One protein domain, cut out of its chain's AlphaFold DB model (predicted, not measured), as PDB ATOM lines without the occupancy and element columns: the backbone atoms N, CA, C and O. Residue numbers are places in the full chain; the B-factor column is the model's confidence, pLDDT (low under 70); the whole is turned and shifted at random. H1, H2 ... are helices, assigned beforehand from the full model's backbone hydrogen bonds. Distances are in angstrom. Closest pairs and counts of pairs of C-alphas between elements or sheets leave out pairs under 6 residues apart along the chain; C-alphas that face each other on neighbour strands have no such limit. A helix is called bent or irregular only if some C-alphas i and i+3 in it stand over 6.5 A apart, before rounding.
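This is residues 4 to 30 and 68 to 147 of the 151 residues of the protein "APH domain-containing protein" of Anaerolineae bacterium (UniProt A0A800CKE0). One long helix, H4, runs through the middle, with H1 crossing it on one side and H2 crossing it on the other, while H5 folds back over its later part and also packs on H1. H3 lies out beyond H2, away from H4. The printed part has 107 residues with five named helices, H1 to H5 in chain order, and no named strand: all helix. It is compact, with a radius of gyration of the C-alphas of 14.9 A and spans of 44 by 32 by 23 A.

H4, residues 105 to 128, is 34.9 A long and begins at C-alpha 105 (167.968, 137.685, 136.002). It has a kink of 39 degrees near residue 112 and is irregular, C-alphas 109 and 112 being 7.1 A apart. H2, residues 68 to 78, is only just irregular, with C-alphas 71 and 74 6.8 A apart. H1, residues 12 to 26, is 21.0 A long from C-alpha 12 (193.247, 127.273, 153.464). H3, residues 83 to 98, measures 22.2 A; H5, residues 136 to 146, measures 15.8 A.

H4 is the hub. It touches H2 at a steep tilt of 59 degrees, closest at the C-alphas of Ala 72 and Met 115, 4.9 A. With residues 113 to 120 alone it touches H1, closest at C-alphas 21 and 117, 6.3 A. H4 and H5 form a helical hairpin, closest at C-alphas 123 and 138, 6.5 A. H1 touches H5, closest at C-alphas 17 and 145, 5.7 A. H2 and H3, a helical hairpin, only just touch, with 3 pairs of C-alphas within 8 A, closest at Ile 78 and Arg 86, 7.1 A. H3 and H4 are apart. Every O i to N i+4 pair is within hydrogen-bond range in H1, H3 and H5, against 18 of 20 in H4 and 2 of 7 in H2, where 5 of 8 O i to N i+3 pairs are.

The C-alphas farthest apart, of Asp 10 and Thr 99, are 45.3 A apart. Residues 31 to 67 are not printed; C-alphas 30 and 68 are 11.6 A apart across the cut. Of the links printed whole, H2 to H3 is tight and none is long. No printed residue is under 70 in pLDDT.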
ATOM      1  N   ALA A   4     194.292 127.318 140.084       76.50
ATOM      2  CA  ALA A   4     194.668 126.453 141.203       76.50
ATOM      3  C   ALA A   4     196.175 126.159 141.299       76.50
ATOM      4  O   ALA A   4     196.669 125.886 142.385       76.50
ATOM      5  N   VAL A   5     196.916 126.220 140.185       85.00
ATOM      6  CA  VAL A   5     198.362 125.913 140.160       85.00
ATOM      7  C   VAL A   5     199.200 126.918 140.954       85.00
ATOM      8  O   VAL A   5     200.312 126.591 141.358       85.00
ATOM      9  N   TRP A   6     198.677 128.123 141.177       89.12
ATOM     10  CA  TRP A   6     199.407 129.208 141.832       89.12
ATOM     11  C   TRP A   6     198.958 129.461 143.271       89.12
ATOM     12  O   TRP A   6     199.511 130.336 143.931       89.12
ATOM     13  N   LEU A   7     197.971 128.711 143.771       93.00
ATOM     14  CA  LEU A   7     197.526 128.832 145.156       93.00
ATOM     15  C   LEU A   7     198.518 128.118 146.089       93.00
ATOM     16  O   LEU A   7     198.830 126.950 145.843       93.00
ATOM     17  N   PRO A   8     198.999 128.763 147.169       92.75
ATOM     18  CA  PRO A   8     199.859 128.107 148.146       92.75
ATOM     19  C   PRO A   8     199.126 126.934 148.799       92.75
ATOM     20  O   PRO A   8     197.944 127.041 149.134       92.75
ATOM     21  N   GLU A   9     199.814 125.809 148.990       91.31
ATOM     22  CA  GLU A   9     199.215 124.590 149.556       91.31
ATOM     23  C   GLU A   9     198.640 124.814 150.965       91.31
ATOM     24  O   GLU A   9     197.652 124.188 151.346       91.31
ATOM     25  N   ASP A  10     199.230 125.727 151.735       92.06
ATOM     26  CA  ASP A  10     198.837 126.060 153.100       92.06
ATOM     27  C   ASP A  10     197.810 127.204 153.194       92.06
ATOM     28  O   ASP A  10     197.280 127.471 154.280       92.06
ATOM     29  N   ASP A  11     197.434 127.840 152.077       94.50
ATOM     30  CA  ASP A  11     196.427 128.899 152.085       94.50
ATOM     31  C   ASP A  11     194.995 128.349 152.089       94.50
ATOM     32  O   ASP A  11     194.253 128.389 151.105       94.50
ATOM     33  N   THR A  12     194.577 127.866 153.259       95.19
ATOM     34  CA  THR A  12     193.247 127.273 153.464       95.19
ATOM     35  C   THR A  12     192.107 128.209 153.040       95.19
ATOM     36  O   THR A  12     191.088 127.743 152.535       95.19
ATOM     37  N   ALA A  13     192.255 129.528 153.224       95.38
ATOM     38  CA  ALA A  13     191.215 130.491 152.859       95.38
ATOM     39  C   ALA A  13     191.002 130.545 151.340       95.38
ATOM     40  O   ALA A  13     189.855 130.533 150.888       95.38
ATOM     41  N   ALA A  14     192.091 130.561 150.566       95.94
ATOM     42  CA  ALA A  14     192.016 130.559 149.113       95.94
ATOM     43  C   ALA A  14     191.464 129.234 148.573       95.94
ATOM     44  O   ALA A  14     190.592 129.258 147.710       95.94
ATOM     45  N   TRP A  15     191.885 128.089 149.120       96.62
ATOM     46  CA  TRP A  15     191.376 126.781 148.687       96.62
ATOM     47  C   TRP A  15     189.881 126.598 148.952       96.62
ATOM     48  O   TRP A  15     189.146 126.207 148.048       96.62
ATOM     49  N   VAL A  16     189.402 126.956 150.148       96.62
ATOM     50  CA  VAL A  16     187.965 126.902 150.470       96.62
ATOM     51  C   VAL A  16     187.153 127.778 149.518       96.62
ATOM     52  O   VAL A  16     186.040 127.417 149.131       96.62
ATOM     53  N   GLU A  17     187.680 128.941 149.146       96.44
ATOM     54  CA  GLU A  17     186.999 129.833 148.217       96.44
ATOM     55  C   GLU A  17     187.039 129.328 146.776       96.44
ATOM     56  O   GLU A  17     186.017 129.359 146.088       96.44
ATOM     57  N   PHE A  18     188.181 128.797 146.341       96.38
ATOM     58  CA  PHE A  18     188.334 128.167 145.038       96.38
ATOM     59  C   PHE A  18     187.327 127.028 144.858       96.38
ATOM     60  O   PHE A  18     186.622 127.002 143.855       96.38
ATOM     61  N   GLU A  19     187.172 126.145 145.848       96.12
ATOM     62  CA  GLU A  19     186.200 125.044 145.801       96.12
ATOM     63  C   GLU A  19     184.748 125.534 145.706       96.12
ATOM     64  O   GLU A  19     183.932 124.943 144.991       96.12
ATOM     65  N   ARG A  20     184.401 126.633 146.395       96.44
ATOM     66  CA  ARG A  20     183.068 127.253 146.293       96.44
ATOM     67  C   ARG A  20     182.817 127.799 144.893       96.44
ATOM     68  O   ARG A  20     181.730 127.595 144.353       96.44
ATOM     69  N   ILE A  21     183.803 128.501 144.334       95.81
ATOM     70  CA  ILE A  21     183.733 129.068 142.985       95.81
ATOM     71  C   ILE A  21     183.650 127.945 141.952       95.81
ATOM     72  O   ILE A  21     182.779 128.004 141.092       95.81
ATOM     73  N   ASP A  22     184.490 126.913 142.054       95.12
ATOM     74  CA  ASP A  22     184.479 125.771 141.137       95.12
ATOM     75  C   ASP A  22     183.143 125.027 141.213       95.12
ATOM     76  O   ASP A  22     182.491 124.832 140.193       95.12
ATOM     77  N   THR A  23     182.639 124.734 142.416       96.12
ATOM     78  CA  THR A  23     181.315 124.110 142.585       96.12
ATOM     79  C   THR A  23     180.215 124.934 141.916       96.12
ATOM     80  O   THR A  23     179.363 124.384 141.218       96.12
ATOM     81  N   TRP A  24     180.210 126.254 142.109       95.19
ATOM     82  CA  TRP A  24     179.247 127.133 141.449       95.19
ATOM     83  C   TRP A  24     179.415 127.119 139.920       95.19
ATOM     84  O   TRP A  24     178.426 126.974 139.202       95.19
ATOM     85  N   TRP A  25     180.653 127.196 139.433       93.06
ATOM     86  CA  TRP A  25     180.996 127.194 138.014       93.06
ATOM     87  C   TRP A  25     180.554 125.911 137.304       93.06
ATOM     88  O   TRP A  25     179.934 125.982 136.245       93.06
ATOM     89  N   GLN A  26     180.789 124.741 137.904       92.19
ATOM     90  CA  GLN A  26     180.377 123.448 137.339       92.19
ATOM     91  C   GLN A  26     178.850 123.299 137.235       92.19
ATOM     92  O   GLN A  26     178.356 122.522 136.420       92.19
ATOM     93  N   ASN A  27     178.093 124.041 138.046       91.44
ATOM     94  CA  ASN A  27     176.630 124.065 138.000       91.44
ATOM     95  C   ASN A  27     176.073 125.189 137.109       91.44
ATOM     96  O   ASN A  27     174.853 125.324 136.971       91.44
ATOM     97  N   LEU A  28     176.939 126.007 136.507       88.69
ATOM     98  CA  LEU A  28     176.527 127.124 135.673       88.69
ATOM     99  C   LEU A  28     176.261 126.646 134.241       88.69
ATOM    100  O   LEU A  28     177.171 126.320 133.482       88.69
ATOM    101  N   SER A  29     174.993 126.645 133.842       82.94
ATOM    102  CA  SER A  29     174.616 126.367 132.454       82.94
ATOM    103  C   SER A  29     174.783 127.620 131.587       82.94
ATOM    104  O   SER A  29     174.293 128.691 131.964       82.94
ATOM    105  N   PRO A  30     175.439 127.533 130.415       70.81
ATOM    106  CA  PRO A  30     175.519 128.664 129.502       70.81
ATOM    107  C   PRO A  30     174.122 129.011 128.982       70.81
ATOM    108  O   PRO A  30     173.377 128.143 128.524       70.81
ATOM    109  N   ALA A  68     178.737 138.535 132.438       94.69
ATOM    110  CA  ALA A  68     178.888 138.865 133.852       94.69
ATOM    111  C   ALA A  68     180.358 138.861 134.318       94.69
ATOM    112  O   ALA A  68     180.705 139.642 135.199       94.69
ATOM    113  N   ALA A  69     181.238 138.062 133.701       94.50
ATOM    114  CA  ALA A  69     182.670 138.074 133.997       94.50
ATOM    115  C   ALA A  69     183.336 139.417 133.653       94.50
ATOM    116  O   ALA A  69     184.157 139.906 134.428       94.50
ATOM    117  N   ASP A  70     182.978 140.015 132.515       94.62
ATOM    118  CA  ASP A  70     183.488 141.326 132.089       94.62
ATOM    119  C   ASP A  70     182.845 142.465 132.871       94.62
ATOM    120  O   ASP A  70     183.519 143.433 133.200       94.62
ATOM    121  N   ILE A  71     181.560 142.337 133.208       95.31
ATOM    122  CA  ILE A  71     180.878 143.310 134.068       95.31
ATOM    123  C   ILE A  71     181.517 143.326 135.460       95.31
ATOM    124  O   ILE A  71     181.636 144.391 136.048       95.31
ATOM    125  N   ALA A  72     181.934 142.173 135.989       95.12
ATOM    126  CA  ALA A  72     182.534 142.069 137.316       95.12
ATOM    127  C   ALA A  72     183.934 142.698 137.406       95.12
ATOM    128  O   ALA A  72     184.264 143.306 138.423       95.12
ATOM    129  N   ARG A  73     184.764 142.563 136.362       93.56
ATOM    130  CA  ARG A  73     186.197 142.905 136.410       93.56
ATOM    131  C   ARG A  73     186.512 144.364 136.805       93.56
ATOM    132  O   ARG A  73     187.399 144.523 137.647       93.56
ATOM    133  N   PRO A  74     185.829 145.409 136.291       93.75
ATOM    134  CA  PRO A  74     186.109 146.794 136.674       93.75
ATOM    135  C   PRO A  74     185.843 147.089 138.153       93.75
ATOM    136  O   PRO A  74     186.430 148.009 138.712       93.75
ATOM    137  N   PHE A  75     184.948 146.335 138.798       92.25
ATOM    138  CA  PHE A  75     184.534 146.608 140.177       92.25
ATOM    139  C   PHE A  75     185.584 146.216 141.214       92.25
ATOM    140  O   PHE A  75     185.520 146.687 142.348       92.25
ATOM    141  N   LEU A  76     186.577 145.421 140.817       90.38
ATOM    142  CA  LEU A  76     187.741 145.131 141.645       90.38
ATOM    143  C   LEU A  76     188.571 146.391 141.909       90.38
ATOM    144  O   LEU A  76     189.137 146.520 142.982       90.38
ATOM    145  N   GLU A  77     188.576 147.355 140.985       90.31
ATOM    146  CA  GLU A  77     189.365 148.593 141.097       90.31
ATOM    147  C   GLU A  77     188.816 149.575 142.140       90.31
ATOM    148  O   GLU A  77     189.458 150.570 142.462       90.31
ATOM    149  N   ILE A  78     187.607 149.323 142.648       91.12
ATOM    150  CA  ILE A  78     186.923 150.199 143.606       91.12
ATOM    151  C   ILE A  78     186.605 149.484 144.918       91.12
ATOM    152  O   ILE A  78     185.708 149.916 145.637       91.12
ATOM    153  N   TYR A  79     187.275 148.369 145.226       86.75
ATOM    154  CA  TYR A  79     186.978 147.531 146.396       86.75
ATOM    155  C   TYR A  79     187.051 148.291 147.733       86.75
ATOM    156  O   TYR A  79     186.314 147.973 148.671       86.75
ATOM    157  N   ASP A  80     187.908 149.308 147.804       88.62
ATOM    158  CA  ASP A  80     188.161 150.165 148.959       88.62
ATOM    159  C   ASP A  80     187.138 151.307 149.102       88.62
ATOM    160  O   ASP A  80     187.096 151.991 150.129       88.62
ATOM    161  N   PHE A  81     186.260 151.500 148.111       93.25
ATOM    162  CA  PHE A  81     185.230 152.531 148.169       93.25
ATOM    163  C   PHE A  81     184.134 152.166 149.186       93.25
ATOM    164  O   PHE A  81     183.811 150.986 149.394       93.25
ATOM    165  N   PRO A  82     183.463 153.174 149.783       94.56
ATOM    166  CA  PRO A  82     182.314 152.941 150.650       94.56
ATOM    167  C   PRO A  82     181.244 152.083 149.964       94.56
ATOM    168  O   PRO A  82     180.893 152.325 148.809       94.56
ATOM    169  N   LEU A  83     180.659 151.122 150.690       92.31
ATOM    170  CA  LEU A  83     179.660 150.187 150.146       92.31
ATOM    171  C   LEU A  83     178.504 150.892 149.418       92.31
ATOM    172  O   LEU A  83     178.083 150.446 148.354       92.31
ATOM    173  N   ALA A  84     177.997 151.993 149.978       95.00
ATOM    174  CA  ALA A  84     176.918 152.762 149.359       95.00
ATOM    175  C   ALA A  84     177.316 153.290 147.969       95.00
ATOM    176  O   ALA A  84     176.533 153.177 147.030       95.00
ATOM    177  N   LEU A  85     178.553 153.777 147.827       95.88
ATOM    178  CA  LEU A  85     179.081 154.273 146.560       95.88
ATOM    179  C   LEU A  85     179.324 153.131 145.566       95.88
ATOM    180  O   LEU A  85     178.936 153.246 144.408       95.88
ATOM    181  N   ARG A  86     179.893 151.997 146.003       94.12
ATOM    182  CA  ARG A  86     180.060 150.811 145.134       94.12
ATOM    183  C   ARG A  86     178.725 150.340 144.556       94.12
ATOM    184  O   ARG A  86     178.639 150.045 143.367       94.12
ATOM    185  N   ARG A  87     177.676 150.317 145.383       94.12
ATOM    186  CA  ARG A  87     176.308 149.964 144.974       94.12
ATOM    187  C   ARG A  87     175.719 150.934 143.964       94.12
ATOM    188  O   ARG A  87     175.123 150.498 142.984       94.12
ATOM    189  N   GLU A  88     175.894 152.229 144.196       96.56
ATOM    190  CA  GLU A  88     175.447 153.270 143.274       96.56
ATOM    191  C   GLU A  88     176.143 153.147 141.912       96.56
ATOM    192  O   GLU A  88     175.479 153.129 140.877       96.56
ATOM    193  N   LEU A  89     177.469 152.971 141.912       95.88
ATOM    194  CA  LEU A  89     178.260 152.801 140.694       95.88
ATOM    195  C   LEU A  89     177.890 151.516 139.943       95.88
ATOM    196  O   LEU A  89     177.754 151.549 138.721       95.88
ATOM    197  N   LEU A  90     177.668 150.404 140.652       94.94
ATOM    198  CA  LEU A  90     177.216 149.151 140.042       94.94
ATOM    199  C   LEU A  90     175.837 149.314 139.405       94.94
ATOM    200  O   LEU A  90     175.650 148.948 138.248       94.94
ATOM    201  N   ALA A  91     174.886 149.919 140.115       95.75
ATOM    202  CA  ALA A  91     173.557 150.179 139.577       95.75
ATOM    203  C   ALA A  91     173.608 151.073 138.326       95.75
ATOM    204  O   ALA A  91     172.958 150.764 137.325       95.75
ATOM    205  N   ALA A  92     174.415 152.139 138.348       97.25
ATOM    206  CA  ALA A  92     174.601 153.028 137.204       97.25
ATOM    207  C   ALA A  92     175.239 152.306 136.004       97.25
ATOM    208  O   ALA A  92     174.774 152.459 134.872       97.25
ATOM    209  N   PHE A  93     176.259 151.475 136.246       95.56
ATOM    210  CA  PHE A  93     176.903 150.672 135.208       95.56
ATOM    211  C   PHE A  93     175.918 149.694 134.564       95.56
ATOM    212  O   PHE A  93     175.806 149.651 133.339       95.56
ATOM    213  N   LEU A  94     175.165 148.940 135.372       96.12
ATOM    214  CA  LEU A  94     174.186 147.965 134.882       96.12
ATOM    215  C   LEU A  94     173.051 148.640 134.105       96.12
ATOM    216  O   LEU A  94     172.633 148.125 133.068       96.12
ATOM    217  N   ALA A  95     172.592 149.811 134.556       97.12
ATOM    218  CA  ALA A  95     171.607 150.606 133.830       97.12
ATOM    219  C   ALA A  95     172.131 151.036 132.452       97.12
ATOM    220  O   ALA A  95     171.423 150.885 131.457       97.12
ATOM    221  N   GLY A  96     173.381 151.507 132.374       96.38
ATOM    222  CA  GLY A  96     174.038 151.865 131.115       96.38
ATOM    223  C   GLY A  96     174.224 150.661 130.188       96.38
ATOM    224  O   GLY A  96     173.829 150.710 129.022       96.38
ATOM    225  N   TYR A  97     174.753 149.555 130.713       95.44
ATOM    226  CA  TYR A  97     174.951 148.303 129.976       95.44
ATOM    227  C   TYR A  97     173.631 147.782 129.383       95.44
ATOM    228  O   TYR A  97     173.564 147.428 128.201       95.44
ATOM    229  N   GLY A  98     172.561 147.837 130.183       95.00
ATOM    230  CA  GLY A  98     171.200 147.442 129.819       95.00
ATOM    231  C   GLY A  98     170.610 148.183 128.617       95.00
ATOM    232  O   GLY A  98     169.713 147.655 127.963       95.00
ATOM    233  N   THR A  99     171.120 149.376 128.282       96.31
ATOM    234  CA  THR A  99     170.646 150.149 127.119       96.31
ATOM    235  C   THR A  99     171.066 149.543 125.778       96.31
ATOM    236  O   THR A  99     170.408 149.779 124.767       96.31
ATOM    237  N   VAL A 100     172.145 148.753 125.763       94.44
ATOM    238  CA  VAL A 100     172.675 148.091 124.559       94.44
ATOM    239  C   VAL A 100     172.395 146.593 124.599       94.44
ATOM    240  O   VAL A 100     172.003 146.013 123.585       94.44
ATOM    241  N   ARG A 101     172.582 145.955 125.761       90.62
ATOM    242  CA  ARG A 101     172.343 144.522 125.944       90.62
ATOM    243  C   ARG A 101     171.448 144.291 127.165       90.62
ATOM    244  O   ARG A 101     171.893 144.559 128.279       90.62
ATOM    245  N   PRO A 102     170.234 143.738 126.984       90.56
ATOM    246  CA  PRO A 102     169.374 143.362 128.099       90.56
ATOM    247  C   PRO A 102     170.086 142.411 129.066       90.56
ATOM    248  O   PRO A 102     170.688 141.424 128.644       90.56
ATOM    249  N   LEU A 103     170.004 142.722 130.359       89.56
ATOM    250  CA  LEU A 103     170.517 141.884 131.438       89.56
ATOM    251  C   LEU A 103     169.381 141.003 131.950       89.56
ATOM    252  O   LEU A 103     168.389 141.514 132.470       89.56
ATOM    253  N   ASP A 104     169.514 139.691 131.781       89.19
ATOM    254  CA  ASP A 104     168.578 138.736 132.368       89.19
ATOM    255  C   ASP A 104     168.869 138.509 133.862       89.19
ATOM    256  O   ASP A 104     169.939 138.834 134.386       89.19
ATOM    257  N   GLU A 105     167.880 137.958 134.565       89.75
ATOM    258  CA  GLU A 105     167.968 137.685 136.002       89.75
ATOM    259  C   GLU A 105     169.147 136.763 136.338       89.75
ATOM    260  O   GLU A 105     169.819 136.961 137.346       89.75
ATOM    261  N   ALA A 106     169.456 135.803 135.465       89.44
ATOM    262  CA  ALA A 106     170.576 134.890 135.650       89.44
ATOM    263  C   ALA A 106     171.937 135.604 135.570       89.44
ATOM    264  O   ALA A 106     172.835 135.332 136.370       89.44
ATOM    265  N   THR A 107     172.094 136.558 134.649       91.12
ATOM    266  CA  THR A 107     173.288 137.405 134.559       91.12
ATOM    267  C   THR A 107     173.445 138.211 135.843       91.12
ATOM    268  O   THR A 107     174.506 138.175 136.457       91.12
ATOM    269  N   LEU A 108     172.381 138.865 136.315       92.25
ATOM    270  CA  LEU A 108     172.424 139.644 137.557       92.25
ATOM    271  C   LEU A 108     172.725 138.774 138.787       92.25
ATOM    272  O   LEU A 108     173.568 139.136 139.604       92.25
ATOM    273  N   ALA A 109     172.090 137.606 138.897       91.56
ATOM    274  CA  ALA A 109     172.288 136.671 140.002       91.56
ATOM    275  C   ALA A 109     173.694 136.043 140.019       91.56
ATOM    276  O   ALA A 109     174.184 135.649 141.078       91.56
ATOM    277  N   SER A 110     174.357 135.956 138.862       93.25
ATOM    278  CA  SER A 110     175.722 135.429 138.750       93.25
ATOM    279  C   SER A 110     176.814 136.466 139.027       93.25
ATOM    280  O   SER A 110     177.930 136.072 139.365       93.25
ATOM    281  N   LEU A 111     176.524 137.772 138.952       93.75
ATOM    282  CA  LEU A 111     177.525 138.835 139.142       93.75
ATOM    283  C   LEU A 111     178.351 138.702 140.432       93.75
ATOM    284  O   LEU A 111     179.577 138.768 140.330       93.75
ATOM    285  N   PRO A 112     177.761 138.457 141.624       93.44
ATOM    286  CA  PRO A 112     178.553 138.322 142.845       93.44
ATOM    287  C   PRO A 112     179.551 137.160 142.786       93.44
ATOM    288  O   PRO A 112     180.644 137.248 143.336       93.44
ATOM    289  N   TRP A 113     179.203 136.072 142.098       94.81
ATOM    290  CA  TRP A 113     180.100 134.935 141.910       94.81
ATOM    291  C   TRP A 113     181.212 135.238 140.913       94.81
ATOM    292  O   TRP A 113     182.364 134.891 141.161       94.81
ATOM    293  N   PHE A 114     180.899 135.950 139.831       95.19
ATOM    294  CA  PHE A 114     181.912 136.411 138.887       95.19
ATOM    295  C   PHE A 114     182.893 137.402 139.517       95.19
ATOM    296  O   PHE A 114     184.081 137.324 139.220       95.19
ATOM    297  N   MET A 115     182.446 138.274 140.424       94.25
ATOM    298  CA  MET A 115     183.335 139.154 141.195       94.25
ATOM    299  C   MET A 115     184.313 138.343 142.051       94.25
ATOM    300  O   MET A 115     185.517 138.551 141.958       94.25
ATOM    301  N   ARG A 116     183.819 137.335 142.780       94.75
ATOM    302  CA  ARG A 116     184.660 136.423 143.580       94.75
ATOM    303  C   ARG A 116     185.644 135.627 142.723       94.75
ATOM    304  O   ARG A 116     186.809 135.479 143.078       94.75
ATOM    305  N   MET A 117     185.192 135.145 141.567       94.69
ATOM    306  CA  MET A 117     186.044 134.450 140.600       94.69
ATOM    307  C   MET A 117     187.152 135.362 140.062       94.69
ATOM    308  O   MET A 117     188.286 134.912 139.909       94.69
ATOM    309  N   LYS A 118     186.846 136.634 139.780       93.44
ATOM    310  CA  LYS A 118     187.844 137.615 139.337       93.44
ATOM    311  C   LYS A 118     188.824 137.965 140.454       93.44
ATOM    312  O   LYS A 118     190.015 137.987 140.169       93.44
ATOM    313  N   ASP A 119     188.363 138.134 141.692       93.50
ATOM    314  CA  ASP A 119     189.246 138.337 142.851       93.50
ATOM    315  C   ASP A 119     190.237 137.178 142.997       93.50
ATOM    316  O   ASP A 119     191.444 137.390 143.079       93.50
ATOM    317  N   MET A 120     189.742 135.937 142.941       95.31
ATOM    318  CA  MET A 120     190.581 134.737 142.997       95.31
ATOM    319  C   MET A 120     191.581 134.667 141.831       95.31
ATOM    320  O   MET A 120     192.726 134.257 142.013       95.31
ATOM    321  N   ALA A 121     191.165 135.066 140.627       93.75
ATOM    322  CA  ALA A 121     192.038 135.079 139.458       93.75
ATOM    323  C   ALA A 121     193.171 136.110 139.587       93.75
ATOM    324  O   ALA A 121     194.309 135.776 139.261       93.75
ATOM    325  N   VAL A 122     192.877 137.320 140.075       92.69
ATOM    326  CA  VAL A 122     193.892 138.363 140.309       92.69
ATOM    327  C   VAL A 122     194.845 137.935 141.422       92.69
ATOM    328  O   VAL A 122     196.053 137.976 141.221       92.69
ATOM    329  N   TYR A 123     194.321 137.408 142.530       95.12
ATOM    330  CA  TYR A 123     195.121 136.867 143.630       95.12
ATOM    331  C   TYR A 123     196.132 135.805 143.164       95.12
ATOM    332  O   TYR A 123     197.327 135.895 143.440       95.12
ATOM    333  N   ALA A 124     195.664 134.806 142.411       95.50
ATOM    334  CA  ALA A 124     196.527 133.754 141.882       95.50
ATOM    335  C   ALA A 124     197.528 134.283 140.842       95.50
ATOM    336  O   ALA A 124     198.650 133.784 140.755       95.50
ATOM    337  N   TRP A 125     197.130 135.278 140.042       93.50
ATOM    338  CA  TRP A 125     198.021 135.912 139.077       93.50
ATOM    339  C   TRP A 125     199.148 136.679 139.775       93.50
ATOM    340  O   TRP A 125     200.307 136.437 139.455       93.50
ATOM    341  N   GLU A 126     198.852 137.506 140.775       94.69
ATOM    342  CA  GLU A 126     199.871 138.248 141.530       94.69
ATOM    343  C   GLU A 126     200.894 137.306 142.185       94.69
ATOM    344  O   GLU A 126     202.102 137.534 142.101       94.69
ATOM    345  N   LEU A 127     200.435 136.187 142.756       95.44
ATOM    346  CA  LEU A 127     201.324 135.135 143.259       95.44
ATOM    347  C   LEU A 127     202.206 134.537 142.153       95.44
ATOM    348  O   LEU A 127     203.398 134.314 142.369       95.44
ATOM    349  N   SER A 128     201.649 134.308 140.959       93.75
ATOM    350  CA  SER A 128     202.409 133.810 139.805       93.75
ATOM    351  C   SER A 128     203.459 134.803 139.292       93.75
ATOM    352  O   SER A 128     204.500 134.381 138.792       93.75
ATOM    353  N   GLU A 129     203.234 136.106 139.490       95.12
ATOM    354  CA  GLU A 129     204.190 137.184 139.195       95.12
ATOM    355  C   GLU A 129     205.231 137.384 140.317       95.12
ATOM    356  O   GLU A 129     206.075 138.279 140.253       95.12
ATOM    357  N   GLY A 130     205.208 136.538 141.353       94.62
ATOM    358  CA  GLY A 130     206.181 136.555 142.442       94.62
ATOM    359  C   GLY A 130     205.882 137.575 143.541       94.62
ATOM    360  O   GLY A 130     206.770 137.876 144.345       94.62
ATOM    361  N   VAL A 131     204.653 138.102 143.610       95.62
ATOM    362  CA  VAL A 131     204.220 138.896 144.763       95.62
ATOM    363  C   VAL A 131     204.294 138.022 146.014       95.62
ATOM    364  O   VAL A 131     203.817 136.888 146.046       95.62
ATOM    365  N   SER A 132     204.932 138.550 147.060       94.50
ATOM    366  CA  SER A 132     205.062 137.841 148.332       94.50
ATOM    367  C   SER A 132     203.685 137.538 148.907       94.50
ATOM    368  O   SER A 132     202.883 138.453 149.063       94.50
ATOM    369  N   PHE A 133     203.454 136.286 149.304       92.50
ATOM    370  CA  PHE A 133     202.233 135.856 149.992       92.50
ATOM    371  C   PHE A 133     201.861 136.760 151.181       92.50
ATOM    372  O   PHE A 133     200.687 137.038 151.407       92.50
ATOM    373  N   ASP A 134     202.851 137.296 151.899       93.56
ATOM    374  CA  ASP A 134     202.655 138.175 153.056       93.56
ATOM    375  C   ASP A 134     202.333 139.638 152.683       93.56
ATOM    376  O   ASP A 134     202.174 140.487 153.566       93.56
ATOM    377  N   ALA A 135     202.232 139.968 151.392       95.44
ATOM    378  CA  ALA A 135     201.936 141.321 150.941       95.44
ATOM    379  C   ALA A 135     200.567 141.798 151.471       95.44
ATOM    380  O   ALA A 135     199.582 141.060 151.386       95.44
ATOM    381  N   PRO A 136     200.450 143.047 151.974       94.00
ATOM    382  CA  PRO A 136     199.218 143.514 152.612       94.00
ATOM    383  C   PRO A 136     197.954 143.378 151.752       94.00
ATOM    384  O   PRO A 136     196.913 142.993 152.270       94.00
ATOM    385  N   HIS A 137     198.039 143.644 150.445       90.56
ATOM    386  CA  HIS A 137     196.893 143.540 149.533       90.56
ATOM    387  C   HIS A 137     196.464 142.081 149.289       90.56
ATOM    388  O   HIS A 137     195.267 141.799 149.296       90.56
ATOM    389  N   LEU A 138     197.405 141.129 149.215       92.81
ATOM    390  CA  LEU A 138     197.087 139.694 149.201       92.81
ATOM    391  C   LEU A 138     196.363 139.258 150.481       92.81
ATOM    392  O   LEU A 138     195.427 138.460 150.434       92.81
ATOM    393  N   GLN A 139     196.722 139.834 151.630       92.88
ATOM    394  CA  GLN A 139     196.009 139.569 152.880       92.88
ATOM    395  C   GLN A 139     194.575 140.127 152.876       92.88
ATOM    396  O   GLN A 139     193.692 139.521 153.487       92.88
ATOM    397  N   GLU A 140     194.306 141.229 152.169       90.88
ATOM    398  CA  GLU A 140     192.936 141.733 151.987       90.88
ATOM    399  C   GLU A 140     192.101 140.823 151.073       90.88
ATOM    400  O   GLU A 140     190.964 140.510 151.435       90.88
ATOM    401  N   TYR A 141     192.662 140.297 149.973       91.75
ATOM    402  CA  TYR A 141     191.986 139.275 149.153       91.75
ATOM    403  C   TYR A 141     191.551 138.077 149.998       91.75
ATOM    404  O   TYR A 141     190.386 137.675 149.982       91.75
ATOM    405  N   ARG A 142     192.455 137.559 150.838       93.31
ATOM    406  CA  ARG A 142     192.169 136.426 151.731       93.31
ATOM    407  C   ARG A 142     191.068 136.732 152.743       93.31
ATOM    408  O   ARG A 142     190.226 135.877 153.022       93.31
ATOM    409  N   ARG A 143     191.016 137.956 153.280       91.81
ATOM    410  CA  ARG A 143     189.887 138.390 154.123       91.81
ATOM    411  C   ARG A 143     188.581 138.410 153.332       91.81
ATOM    412  O   ARG A 143     187.566 137.974 153.873       91.81
ATOM    413  N   GLY A 144     188.622 138.853 152.077       90.44
ATOM    414  CA  GLY A 144     187.505 138.796 151.135       90.44
ATOM    415  C   GLY A 144     187.036 137.369 150.842       90.44
ATOM    416  O   GLY A 144     185.838 137.118 150.804       90.44
ATOM    417  N   PHE A 145     187.940 136.395 150.744       94.00
ATOM    418  CA  PHE A 145     187.579 134.984 150.555       94.00
ATOM    419  C   PHE A 145     186.800 134.415 151.749       94.00
ATOM    420  O   PHE A 145     185.813 133.697 151.584       94.00
ATOM    421  N   VAL A 146     187.185 134.793 152.971       91.31
ATOM    422  CA  VAL A 146     186.480 134.379 154.198       91.31
ATOM    423  C   VAL A 146     185.179 135.163 154.400       91.31
ATOM    424  O   VAL A 146     184.189 134.622 154.898       91.31
ATOM    425  N   ARG A 147     185.172 136.450 154.042       88.75
ATOM    426  CA  ARG A 147     184.035 137.369 154.177       88.75
ATOM    427  C   ARG A 147     183.847 138.142 152.869       88.75
ATOM    428  O   ARG A 147     184.317 139.278 152.781       88.75
TER     429      ARG A 147